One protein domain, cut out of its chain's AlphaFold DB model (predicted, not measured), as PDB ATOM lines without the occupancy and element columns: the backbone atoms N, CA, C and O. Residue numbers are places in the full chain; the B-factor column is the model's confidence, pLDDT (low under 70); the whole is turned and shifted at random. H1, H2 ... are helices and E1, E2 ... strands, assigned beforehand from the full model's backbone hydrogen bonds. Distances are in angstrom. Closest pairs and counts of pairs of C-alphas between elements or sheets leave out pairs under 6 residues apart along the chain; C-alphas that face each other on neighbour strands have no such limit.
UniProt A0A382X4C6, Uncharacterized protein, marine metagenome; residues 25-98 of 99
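This is residues 25 to 98 of the 99 residues of an uncharacterized protein of marine metagenome (UniProt A0A382X4C6). A strongly twisted sheet of five strands has one helix, H1, packed over one face. The long hairpin E3 and E4 makes the middle of the sheet, with the small hairpin E1 and E2 beside E4 and the strand E5 beside E3, and a long unnamed loop, residues 25 to 37, leads into E1. The printed part has 74 residues, with the elements in the order E1, E2, E3, E4, H1, E5; the mixed sheet runs E1, E2, E4, E3, E5. The class is mixed, helices and strands, with under half of the residues in named elements. The whole is compact, with a radius of gyration of the C-alphas of 11.5 A and spans of 35 by 31 by 22 A.

Find C-alpha 58 at (-95.690, 94.779, -70.658); from there E3, residues 58 to 63, runs 15.7 A. E4, residues 71 to 76, comes back over 16.7 A. Beyond E4 in the sheet look for E2, residues 46 to 48, and then E1, residues 38 to 40, which begins at C-alpha 38 (-91.848, 99.249, -58.213). H1, residues 79 to 88, is 14.3 A long. E5, residues 93 to 97, runs 10.9 A and ends at C-alpha 97 (-100.266, 101.446, -75.865).

Begin with the hairpin E3 and E4, antiparallel at 152 degrees, where N 61 and O 73 are 2.8 A apart, within hydrogen-bond range. Next look at E2, the parallel neighbour of E4 at 34 degrees, with N 46 and O 74 at 2.9 A, within hydrogen-bond range. E1 and E2 form an antiparallel hairpin, with N 39 and O 47 at 2.9 A. E5 is antiparallel to E3 at 146 degrees, with N 62 and O 95 at 3.0 A. E1 and E5 are the edge strands, and they are apart. H1 is on the sheet, in two layers, a helix layer on one face of a sheet. Its closest C-alphas to E4 are those of Cys 82 and Cys 75, 5.9 A apart; to E5, those of Ala 86 and Val 93, 6.7 A. E4, H1 and E5 form a split strand-helix-strand unit, two strands running the same way with E3 between them in the sheet, and its crossover is right-handed. In H1 every O i to N i+4 pair is within hydrogen-bond range.

The two C-alphas farthest apart are those of Asp 52 and Trp 68, 35.3 A. The printed part has no cut. No link between named elements is long. The mean pLDDT of the printed part is 84.2; look for values under 70 at residues 30 to 34 and residue 98.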
ATOM      1  N   SER A  25     -88.118 108.654 -73.947       79.19
ATOM      2  CA  SER A  25     -88.431 107.736 -72.855       79.19
ATOM      3  C   SER A  25     -88.398 108.504 -71.540       79.19
ATOM      4  O   SER A  25     -87.557 109.378 -71.332       79.19
ATOM      5  N   ALA A  26     -89.336 108.203 -70.650       84.50
ATOM      6  CA  ALA A  26     -89.406 108.838 -69.341       84.50
ATOM      7  C   ALA A  26     -89.389 107.779 -68.243       84.50
ATOM      8  O   ALA A  26     -90.081 106.761 -68.319       84.50
ATOM      9  N   LEU A  27     -88.570 108.036 -67.224       85.69
ATOM     10  CA  LEU A  27     -88.456 107.206 -66.034       85.69
ATOM     11  C   LEU A  27     -89.144 107.894 -64.854       85.69
ATOM     12  O   LEU A  27     -89.035 109.113 -64.716       85.69
ATOM     13  N   PRO A  28     -89.831 107.129 -63.992       83.00
ATOM     14  CA  PRO A  28     -90.521 107.679 -62.835       83.00
ATOM     15  C   PRO A  28     -89.553 108.386 -61.879       83.00
ATOM     16  O   PRO A  28     -88.455 107.891 -61.598       83.00
ATOM     17  N   LYS A  29     -89.975 109.536 -61.341       79.81
ATOM     18  CA  LYS A  29     -89.215 110.267 -60.322       79.81
ATOM     19  C   LYS A  29     -89.155 109.413 -59.057       79.81
ATOM     20  O   LYS A  29     -90.179 109.001 -58.522       79.81
ATOM     21  N   THR A  30     -87.951 109.133 -58.563       68.75
ATOM     22  CA  THR A  30     -87.804 108.389 -57.306       68.75
ATOM     23  C   THR A  30     -87.959 109.361 -56.140       68.75
ATOM     24  O   THR A  30     -87.108 110.225 -55.955       68.75
ATOM     25  N   ILE A  31     -89.030 109.225 -55.356       66.62
ATOM     26  CA  ILE A  31     -89.255 110.047 -54.159       66.62
ATOM     27  C   ILE A  31     -88.516 109.402 -52.970       66.62
ATOM     28  O   ILE A  31     -88.825 108.258 -52.618       66.62
ATOM     29  N   PRO A  32     -87.537 110.084 -52.343       58.88
ATOM     30  CA  PRO A  32     -86.842 109.563 -51.169       58.88
ATOM     31  C   PRO A  32     -87.818 109.352 -50.000       58.88
ATOM     32  O   PRO A  32     -88.581 110.253 -49.666       58.88
ATOM     33  N   GLY A  33     -87.787 108.176 -49.366       59.75
ATOM     34  CA  GLY A  33     -88.596 107.869 -48.175       59.75
ATOM     35  C   GLY A  33     -89.941 107.176 -48.433       59.75
ATOM     36  O   GLY A  33     -90.568 106.713 -47.483       59.75
ATOM     37  N   THR A  34     -90.367 107.026 -49.689       66.88
ATOM     38  CA  THR A  34     -91.587 106.275 -50.035       66.88
ATOM     39  C   THR A  34     -91.296 104.776 -50.140       66.88
ATOM     40  O   THR A  34     -90.287 104.370 -50.723       66.88
ATOM     41  N   VAL A  35     -92.197 103.935 -49.615       70.62
ATOM     42  CA  VAL A  35     -92.155 102.480 -49.843       70.62
ATOM     43  C   VAL A  35     -92.192 102.229 -51.348       70.62
ATOM     44  O   VAL A  35     -93.177 102.550 -52.012       70.62
ATOM     45  N   LYS A  36     -91.110 101.669 -51.896       76.19
ATOM     46  CA  LYS A  36     -91.035 101.359 -53.323       76.19
ATOM     47  C   LYS A  36     -92.068 100.287 -53.655       76.19
ATOM     48  O   LYS A  36     -91.987  99.169 -53.160       76.19
ATOM     49  N   THR A  37     -93.031 100.635 -54.501       85.12
ATOM     50  CA  THR A  37     -94.018  99.709 -55.081       85.12
ATOM     51  C   THR A  37     -93.575  99.175 -56.443       85.12
ATOM     52  O   THR A  37     -94.274  98.366 -57.050       85.12
ATOM     53  N   TYR A  38     -92.417  99.625 -56.929       88.62
ATOM     54  CA  TYR A  38     -91.848  99.249 -58.213       88.62
ATOM     55  C   TYR A  38     -90.312  99.286 -58.182       88.62
ATOM     56  O   TYR A  38     -89.702  99.957 -57.341       88.62
ATOM     57  N   THR A  39     -89.695  98.594 -59.133       89.88
ATOM     58  CA  THR A  39     -88.270  98.677 -59.480       89.88
ATOM     59  C   THR A  39     -88.121  99.153 -60.920       89.88
ATOM     60  O   THR A  39     -89.077  99.141 -61.690       89.88
ATOM     61  N   VAL A  40     -86.931  99.624 -61.290       88.94
ATOM     62  CA  VAL A  40     -86.605  99.941 -62.684       88.94
ATOM     63  C   VAL A  40     -85.469  99.024 -63.106       88.94
ATOM     64  O   VAL A  40     -84.429  99.008 -62.445       88.94
ATOM     65  N   ASN A  41     -85.673  98.237 -64.161       88.94
ATOM     66  CA  ASN A  41     -84.640  97.335 -64.665       88.94
ATOM     67  C   ASN A  41     -83.604  98.069 -65.536       88.94
ATOM     68  O   ASN A  41     -83.748  99.253 -65.843       88.94
ATOM     69  N   GLN A  42     -82.550  97.361 -65.947       86.69
ATOM     70  CA  GLN A  42     -81.453  97.930 -66.746       86.69
ATOM     71  C   GLN A  42     -81.909  98.484 -68.100       86.69
ATOM     72  O   GLN A  42     -81.266  99.364 -68.660       86.69
ATOM     73  N   GLU A  43     -83.036  97.999 -68.612       86.94
ATOM     74  CA  GLU A  43     -83.622  98.484 -69.851       86.94
ATOM     75  C   GLU A  43     -84.615  99.651 -69.631       86.94
ATOM     76  O   GLU A  43     -85.356 100.021 -70.544       86.94
ATOM     77  N   GLY A  44     -84.723 100.189 -68.412       86.38
ATOM     78  CA  GLY A  44     -85.649 101.277 -68.090       86.38
ATOM     79  C   GLY A  44     -87.123 100.859 -68.004       86.38
ATOM     80  O   GLY A  44     -88.005 101.697 -68.174       86.38
ATOM     81  N   THR A  45     -87.418  99.575 -67.775       90.06
ATOM     82  CA  THR A  45     -88.795  99.109 -67.522       90.06
ATOM     83  C   THR A  45     -89.143  99.264 -66.054       90.06
ATOM     84  O   THR A  45     -88.410  98.780 -65.196       90.06
ATOM     85  N   VAL A  46     -90.290  99.878 -65.780       91.56
ATOM     86  CA  VAL A  46     -90.905  99.916 -64.453       91.56
ATOM     87  C   VAL A  46     -91.547  98.561 -64.163       91.56
ATOM     88  O   VAL A  46     -92.541  98.207 -64.785       91.56
ATOM     89  N   GLU A  47     -91.006  97.803 -63.223       92.56
ATOM     90  CA  GLU A  47     -91.531  96.503 -62.804       92.56
ATOM     91  C   GLU A  47     -92.294  96.657 -61.486       92.56
ATOM     92  O   GLU A  47     -91.740  97.116 -60.486       92.56
ATOM     93  N   ILE A  48     -93.579  96.303 -61.471       91.31
ATOM     94  CA  ILE A  48     -94.411  96.410 -60.268       91.31
ATOM     95  C   ILE A  48     -94.065  95.281 -59.287       91.31
ATOM     96  O   ILE A  48     -94.116  94.101 -59.633       91.31
ATOM     97  N   LEU A  49     -93.755  95.644 -58.041       89.69
ATOM     98  CA  LEU A  49     -93.426  94.692 -56.983       89.69
ATOM     99  C   LEU A  49     -94.678  93.973 -56.457       89.69
ATOM    100  O   LEU A  49     -95.769  94.541 -56.416       89.69
ATOM    101  N   GLY A  50     -94.508  92.727 -56.006       83.44
ATOM    102  CA  GLY A  50     -95.591  91.911 -55.438       83.44
ATOM    103  C   GLY A  50     -96.389  91.086 -56.457       83.44
ATOM    104  O   GLY A  50     -97.366  90.439 -56.082       83.44
ATOM    105  N   HIS A  51     -95.972  91.078 -57.724       76.88
ATOM    106  CA  HIS A  51     -96.525  90.232 -58.783       76.88
ATOM    107  C   HIS A  51     -95.424  89.393 -59.444       76.88
ATOM    108  O   HIS A  51     -94.247  89.752 -59.387       76.88
ATOM    109  N   ASP A  52     -95.797  88.269 -60.061       81.75
ATOM    110  CA  ASP A  52     -94.850  87.475 -60.843       81.75
ATOM    111  C   ASP A  52     -94.591  88.163 -62.184       81.75
ATOM    112  O   ASP A  52     -95.337  88.008 -63.152       81.75
ATOM    113  N   ILE A  53     -93.493  88.915 -62.239       79.31
ATOM    114  CA  ILE A  53     -93.068  89.687 -63.408       79.31
ATOM    115  C   ILE A  53     -92.992  88.802 -64.666       79.31
ATOM    116  O   ILE A  53     -93.232  89.299 -65.761       79.31
ATOM    117  N   LYS A  54     -92.731  87.489 -64.552       83.12
ATOM    118  CA  LYS A  54     -92.636  86.596 -65.721       83.12
ATOM    119  C   LYS A  54     -93.963  86.389 -66.447       83.12
ATOM    120  O   LYS A  54     -93.947  86.080 -67.635       83.12
ATOM    121  N   THR A  55     -95.086  86.526 -65.746       85.50
ATOM    122  CA  THR A  55     -96.430  86.307 -66.307       85.50
ATOM    123  C   THR A  55     -97.171  87.607 -66.585       85.50
ATOM    124  O   THR A  55     -98.139  87.619 -67.344       85.50
ATOM    125  N   GLU A  56     -96.710  88.711 -66.003       88.19
ATOM    126  CA  GLU A  56     -97.359  90.001 -66.147       88.19
ATOM    127  C   GLU A  56     -97.070  90.656 -67.512       88.19
ATOM    128  O   GLU A  56     -95.927  90.660 -67.989       88.19
ATOM    129  N   PRO A  57     -98.090  91.267 -68.136       89.31
ATOM    130  CA  PRO A  57     -97.952  91.954 -69.411       89.31
ATOM    131  C   PRO A  57     -97.074  93.207 -69.315       89.31
ATOM    132  O   PRO A  57     -96.979  93.869 -68.276       89.31
ATOM    133  N   LYS A  58     -96.458  93.547 -70.451       91.94
ATOM    134  CA  LYS A  58     -95.690  94.779 -70.658       91.94
ATOM    135  C   LYS A  58     -96.535  95.799 -71.416       91.94
ATOM    136  O   LYS A  58     -97.131  95.483 -72.440       91.94
ATOM    137  N   TYR A  59     -96.510  97.036 -70.942       90.19
ATOM    138  CA  TYR A  59     -97.252  98.165 -71.480       90.19
ATOM    139  C   TYR A  59     -96.330  99.343 -71.763       90.19
ATOM    140  O   TYR A  59     -95.370  99.597 -71.030       90.19
ATOM    141  N   TRP A  60     -96.690 100.116 -72.779       90.62
ATOM    142  CA  TRP A  60     -96.140 101.441 -73.015       90.62
ATOM    143  C   TRP A  60     -97.192 102.478 -72.630       90.62
ATOM    144  O   TRP A  60     -98.292 102.504 -73.172       90.62
ATOM    145  N   LEU A  61     -96.880 103.330 -71.665       90.31
ATOM    146  CA  LEU A  61     -97.744 104.430 -71.262       90.31
ATOM    147  C   LEU A  61     -97.287 105.673 -72.005       90.31
ATOM    148  O   LEU A  61     -96.142 106.087 -71.836       90.31
ATOM    149  N   TYR A  62     -98.172 106.261 -72.806       89.50
ATOM    150  CA  TYR A  62     -97.918 107.574 -73.369       89.50
ATOM    151  C   TYR A  62     -98.221 108.627 -72.305       89.50
ATOM    152  O   TYR A  62     -99.325 108.681 -71.747       89.50
ATOM    153  N   ILE A  63     -97.210 109.426 -71.992       88.25
ATOM    154  CA  ILE A  63     -97.250 110.416 -70.929       88.25
ATOM    155  C   ILE A  63     -96.816 111.782 -71.440       88.25
ATOM    156  O   ILE A  63     -95.952 111.903 -72.312       88.25
ATOM    157  N   ARG A  64     -97.382 112.825 -70.835       84.44
ATOM    158  CA  ARG A  64     -96.911 114.190 -71.062       84.44
ATOM    159  C   ARG A  64     -95.617 114.431 -70.297       84.44
ATOM    160  O   ARG A  64     -95.542 114.206 -69.091       84.44
ATOM    161  N   CYS A  65     -94.610 114.887 -71.026       83.12
ATOM    162  CA  CYS A  65     -93.279 115.234 -70.543       83.12
ATOM    163  C   CYS A  65     -92.806 116.504 -71.268       83.12
ATOM    164  O   CYS A  65     -93.499 116.995 -72.161       83.12
ATOM    165  N   ASP A  66     -91.623 117.009 -70.923       82.44
ATOM    166  CA  ASP A  66     -90.988 118.152 -71.595       82.44
ATOM    167  C   ASP A  66     -90.382 117.753 -72.960       82.44
ATOM    168  O   ASP A  66     -89.193 117.899 -73.229       82.44
ATOM    169  N   HIS A  67     -91.207 117.136 -73.808       81.31
ATOM    170  CA  HIS A  67     -90.890 116.778 -75.184       81.31
ATOM    171  C   HIS A  67     -92.113 117.053 -76.060       81.31
ATOM    172  O   HIS A  67     -93.237 116.687 -75.711       81.31
ATOM    173  N   TRP A  68     -91.897 117.679 -77.217       77.81
ATOM    174  CA  TRP A  68     -92.965 118.193 -78.085       77.81
ATOM    175  C   TRP A  68     -93.944 117.116 -78.581       77.81
ATOM    176  O   TRP A  68     -95.111 117.415 -78.820       77.81
ATOM    177  N   SER A  69     -93.484 115.868 -78.717       81.19
ATOM    178  CA  SER A  69     -94.303 114.719 -79.126       81.19
ATOM    179  C   SER A  69     -94.752 113.830 -77.960       81.19
ATOM    180  O   SER A  69     -95.301 112.756 -78.201       81.19
ATOM    181  N   GLY A  70     -94.532 114.250 -76.710       84.94
ATOM    182  CA  GLY A  70     -94.729 113.430 -75.511       84.94
ATOM    183  C   GLY A  70     -93.651 112.358 -75.319       84.94
ATOM    184  O   GLY A  70     -92.686 112.274 -76.085       84.94
ATOM    185  N   CYS A  71     -93.809 111.547 -74.269       89.00
ATOM    186  CA  CYS A  71     -92.880 110.477 -73.914       89.00
ATOM    187  C   CYS A  71     -93.598 109.147 -73.717       89.00
ATOM    188  O   CYS A  71     -94.792 109.092 -73.426       89.00
ATOM    189  N   TYR A  72     -92.831 108.065 -73.789       89.44
ATOM    190  CA  TYR A  72     -93.290 106.736 -73.428       89.44
ATOM    191  C   TYR A  72     -92.599 106.251 -72.155       89.44
ATOM    192  O   TYR A  72     -91.376 106.304 -72.022       89.44
ATOM    193  N   MET A  73     -93.391 105.731 -71.224       90.25
ATOM    194  CA  MET A  73     -92.910 105.011 -70.050       90.25
ATOM    195  C   MET A  73     -93.225 103.530 -70.220       90.25
ATOM    196  O   MET A  73     -94.384 103.152 -70.405       90.25
ATOM    197  N   ARG A  74     -92.207 102.672 -70.140       92.62
ATOM    198  CA  ARG A  74     -92.398 101.221 -70.206       92.62
ATOM    199  C   ARG A  74     -92.682 100.669 -68.817       92.62
ATOM    200  O   ARG A  74     -91.923 100.935 -67.889       92.62
ATOM    201  N   CYS A  75     -93.750  99.892 -68.675       91.69
ATOM    202  CA  CYS A  75     -94.141  99.296 -67.402       91.69
ATOM    203  C   CYS A  75     -94.567  97.837 -67.563       91.69
ATOM    204  O   CYS A  75     -95.188  97.478 -68.557       91.69
ATOM    205  N   GLN A  76     -94.249  97.006 -66.579       93.00
ATOM    206  CA  GLN A  76     -94.582  95.591 -66.518       93.00
ATOM    207  C   GLN A  76     -95.291  95.283 -65.200       93.00
ATOM    208  O   GLN A  76     -94.780  95.602 -64.123       93.00
ATOM    209  N   GLY A  77     -96.473  94.678 -65.287       91.38
ATOM    210  CA  GLY A  77     -97.386  94.506 -64.155       91.38
ATOM    211  C   GLY A  77     -98.782  95.041 -64.451       91.38
ATOM    212  O   GLY A  77     -99.038  95.604 -65.513       91.38
ATOM    213  N   LYS A  78     -99.689  94.938 -63.477       89.62
ATOM    214  CA  LYS A  78    -101.068  95.432 -63.608       89.62
ATOM    215  C   LYS A  78    -101.137  96.879 -64.096       89.62
ATOM    216  O   LYS A  78    -100.566  97.793 -63.495       89.62
ATOM    217  N   VAL A  79    -101.972  97.111 -65.110       88.94
ATOM    218  CA  VAL A  79    -102.109  98.415 -65.779       88.94
ATOM    219  C   VAL A  79    -102.446  99.565 -64.818       88.94
ATOM    220  O   VAL A  79    -101.933 100.673 -64.964       88.94
ATOM    221  N   ASN A  80    -103.283  99.313 -63.806       89.25
ATOM    222  CA  ASN A  80    -103.669 100.330 -62.823       89.25
ATOM    223  C   ASN A  80    -102.494 100.736 -61.929       89.25
ATOM    224  O   ASN A  80    -102.350 101.916 -61.611       89.25
ATOM    225  N   SER A  81    -101.625  99.787 -61.578       90.62
ATOM    226  CA  SER A  81    -100.394 100.065 -60.838       90.62
ATOM    227  C   SER A  81     -99.429 100.889 -61.690       90.62
ATOM    228  O   SER A  81     -98.903 101.888 -61.212       90.62
ATOM    229  N   CYS A  82     -99.281 100.560 -62.977       89.81
ATOM    230  CA  CYS A  82     -98.474 101.346 -63.915       89.81
ATOM    231  C   CYS A  82     -98.967 102.795 -64.060       89.81
ATOM    232  O   CYS A  82     -98.172 103.733 -63.996       89.81
ATOM    233  N   LYS A  83    -100.287 103.001 -64.196       89.56
ATOM    234  CA  LYS A  83    -100.882 104.349 -64.211       89.56
ATOM    235  C   LYS A  83    -100.613 105.102 -62.912       89.56
ATOM    236  O   LYS A  83    -100.374 106.306 -62.951       89.56
ATOM    237  N   LYS A  84    -100.675 104.408 -61.770       89.25
ATOM    238  CA  LYS A  84    -100.402 105.004 -60.462       89.25
ATOM    239  C   LYS A  84     -98.957 105.494 -60.377       89.25
ATOM    240  O   LYS A  84     -98.755 106.648 -60.040       89.25
ATOM    241  N   VAL A  85     -97.980 104.676 -60.780       89.31
ATOM    242  CA  VAL A  85     -96.559 105.073 -60.787       89.31
ATOM    243  C   VAL A  85     -96.317 106.309 -61.657       89.31
ATOM    244  O   VAL A  85     -95.613 107.222 -61.230       89.31
ATOM    245  N   ALA A  86     -96.930 106.378 -62.843       88.69
ATOM    246  CA  ALA A  86     -96.839 107.564 -63.696       88.69
ATOM    247  C   ALA A  86     -97.413 108.813 -63.005       88.69
ATOM    248  O   ALA A  86     -96.746 109.843 -62.950       88.69
ATOM    249  N   ARG A  87     -98.610 108.712 -62.410       87.31
ATOM    250  CA  ARG A  87     -99.242 109.827 -61.681       87.31
ATOM    251  C   ARG A  87     -98.429 110.278 -60.471       87.31
ATOM    252  O   ARG A  87     -98.234 111.476 -60.305       87.31
ATOM    253  N   ASP A  88     -97.938 109.334 -59.675       87.56
ATOM    254  CA  ASP A  88     -97.095 109.595 -58.502       87.56
ATOM    255  C   ASP A  88     -95.756 110.246 -58.911       87.56
ATOM    256  O   ASP A  88     -95.140 110.953 -58.121       87.56
ATOM    257  N   SER A  89     -95.328 110.053 -60.165       84.75
ATOM    258  CA  SER A  89     -94.149 110.689 -60.771       84.75
ATOM    259  C   SER A  89     -94.443 112.027 -61.455       84.75
ATOM    260  O   SER A  89     -93.568 112.555 -62.140       84.75
ATOM    261  N   GLU A  90     -95.657 112.563 -61.291       86.25
ATOM    262  CA  GLU A  90     -96.136 113.792 -61.937       86.25
ATOM    263  C   GLU A  90     -96.176 113.703 -63.470       86.25
ATOM    264  O   GLU A  90     -96.077 114.713 -64.165       86.25
ATOM    265  N   PHE A  91     -96.351 112.498 -64.011       85.25
ATOM    266  CA  PHE A  91     -96.554 112.273 -65.436       85.25
ATOM    267  C   PHE A  91     -98.040 112.027 -65.725       85.25
ATOM    268  O   PHE A  91     -98.561 110.942 -65.431       85.25
ATOM    269  N   PRO A  92     -98.763 113.005 -66.306       81.19
ATOM    270  CA  PRO A  92    -100.125 112.786 -66.767       81.19
ATOM    271  C   PRO A  92    -100.117 111.699 -67.846       81.19
ATOM    272  O   PRO A  92     -99.454 111.841 -68.872       81.19
ATOM    273  N   VAL A  93    -100.843 110.608 -67.599       78.31
ATOM    274  CA  VAL A  93    -101.039 109.532 -68.577       78.31
ATOM    275  C   VAL A  93    -102.188 109.923 -69.491       78.31
ATOM    276  O   VAL A  93    -103.314 110.037 -69.004       78.31
ATOM    277  N   ASP A  94    -101.927 110.074 -70.789       77.94
ATOM    278  CA  ASP A  94    -103.001 110.347 -71.749       77.94
ATOM    279  C   ASP A  94    -103.625 109.033 -72.244       77.94
ATOM    280  O   ASP A  94    -104.843 108.865 -72.182       77.94
ATOM    281  N   TYR A  95    -102.813 108.052 -72.663       78.69
ATOM    282  CA  TYR A  95    -103.304 106.735 -73.088       78.69
ATOM    283  C   TYR A  95    -102.274 105.615 -72.883       78.69
ATOM    284  O   TYR A  95    -101.095 105.848 -72.616       78.69
ATOM    285  N   ILE A  96    -102.742 104.368 -72.975       80.44
ATOM    286  CA  ILE A  96    -101.896 103.172 -72.904       80.44
ATOM    287  C   ILE A  96    -101.805 102.558 -74.292       80.44
ATOM    288  O   ILE A  96    -102.826 102.293 -74.922       80.44
ATOM    289  N   VAL A  97    -100.580 102.284 -74.716       75.19
ATOM    290  CA  VAL A  97    -100.266 101.446 -75.865       75.19
ATOM    291  C   VAL A  97     -99.946 100.052 -75.334       75.19
ATOM    292  O   VAL A  97     -98.902  99.815 -74.722       75.19
ATOM    293  N   SER A  98    -100.893  99.135 -75.518       63.16
ATOM    294  CA  SER A  98    -100.631  97.702 -75.401       63.16
ATOM    295  C   SER A  98    -100.223  97.189 -76.783       63.16
ATOM    296  O   SER A  98    -100.865  97.602 -77.753       63.16
TER     297      SER A  98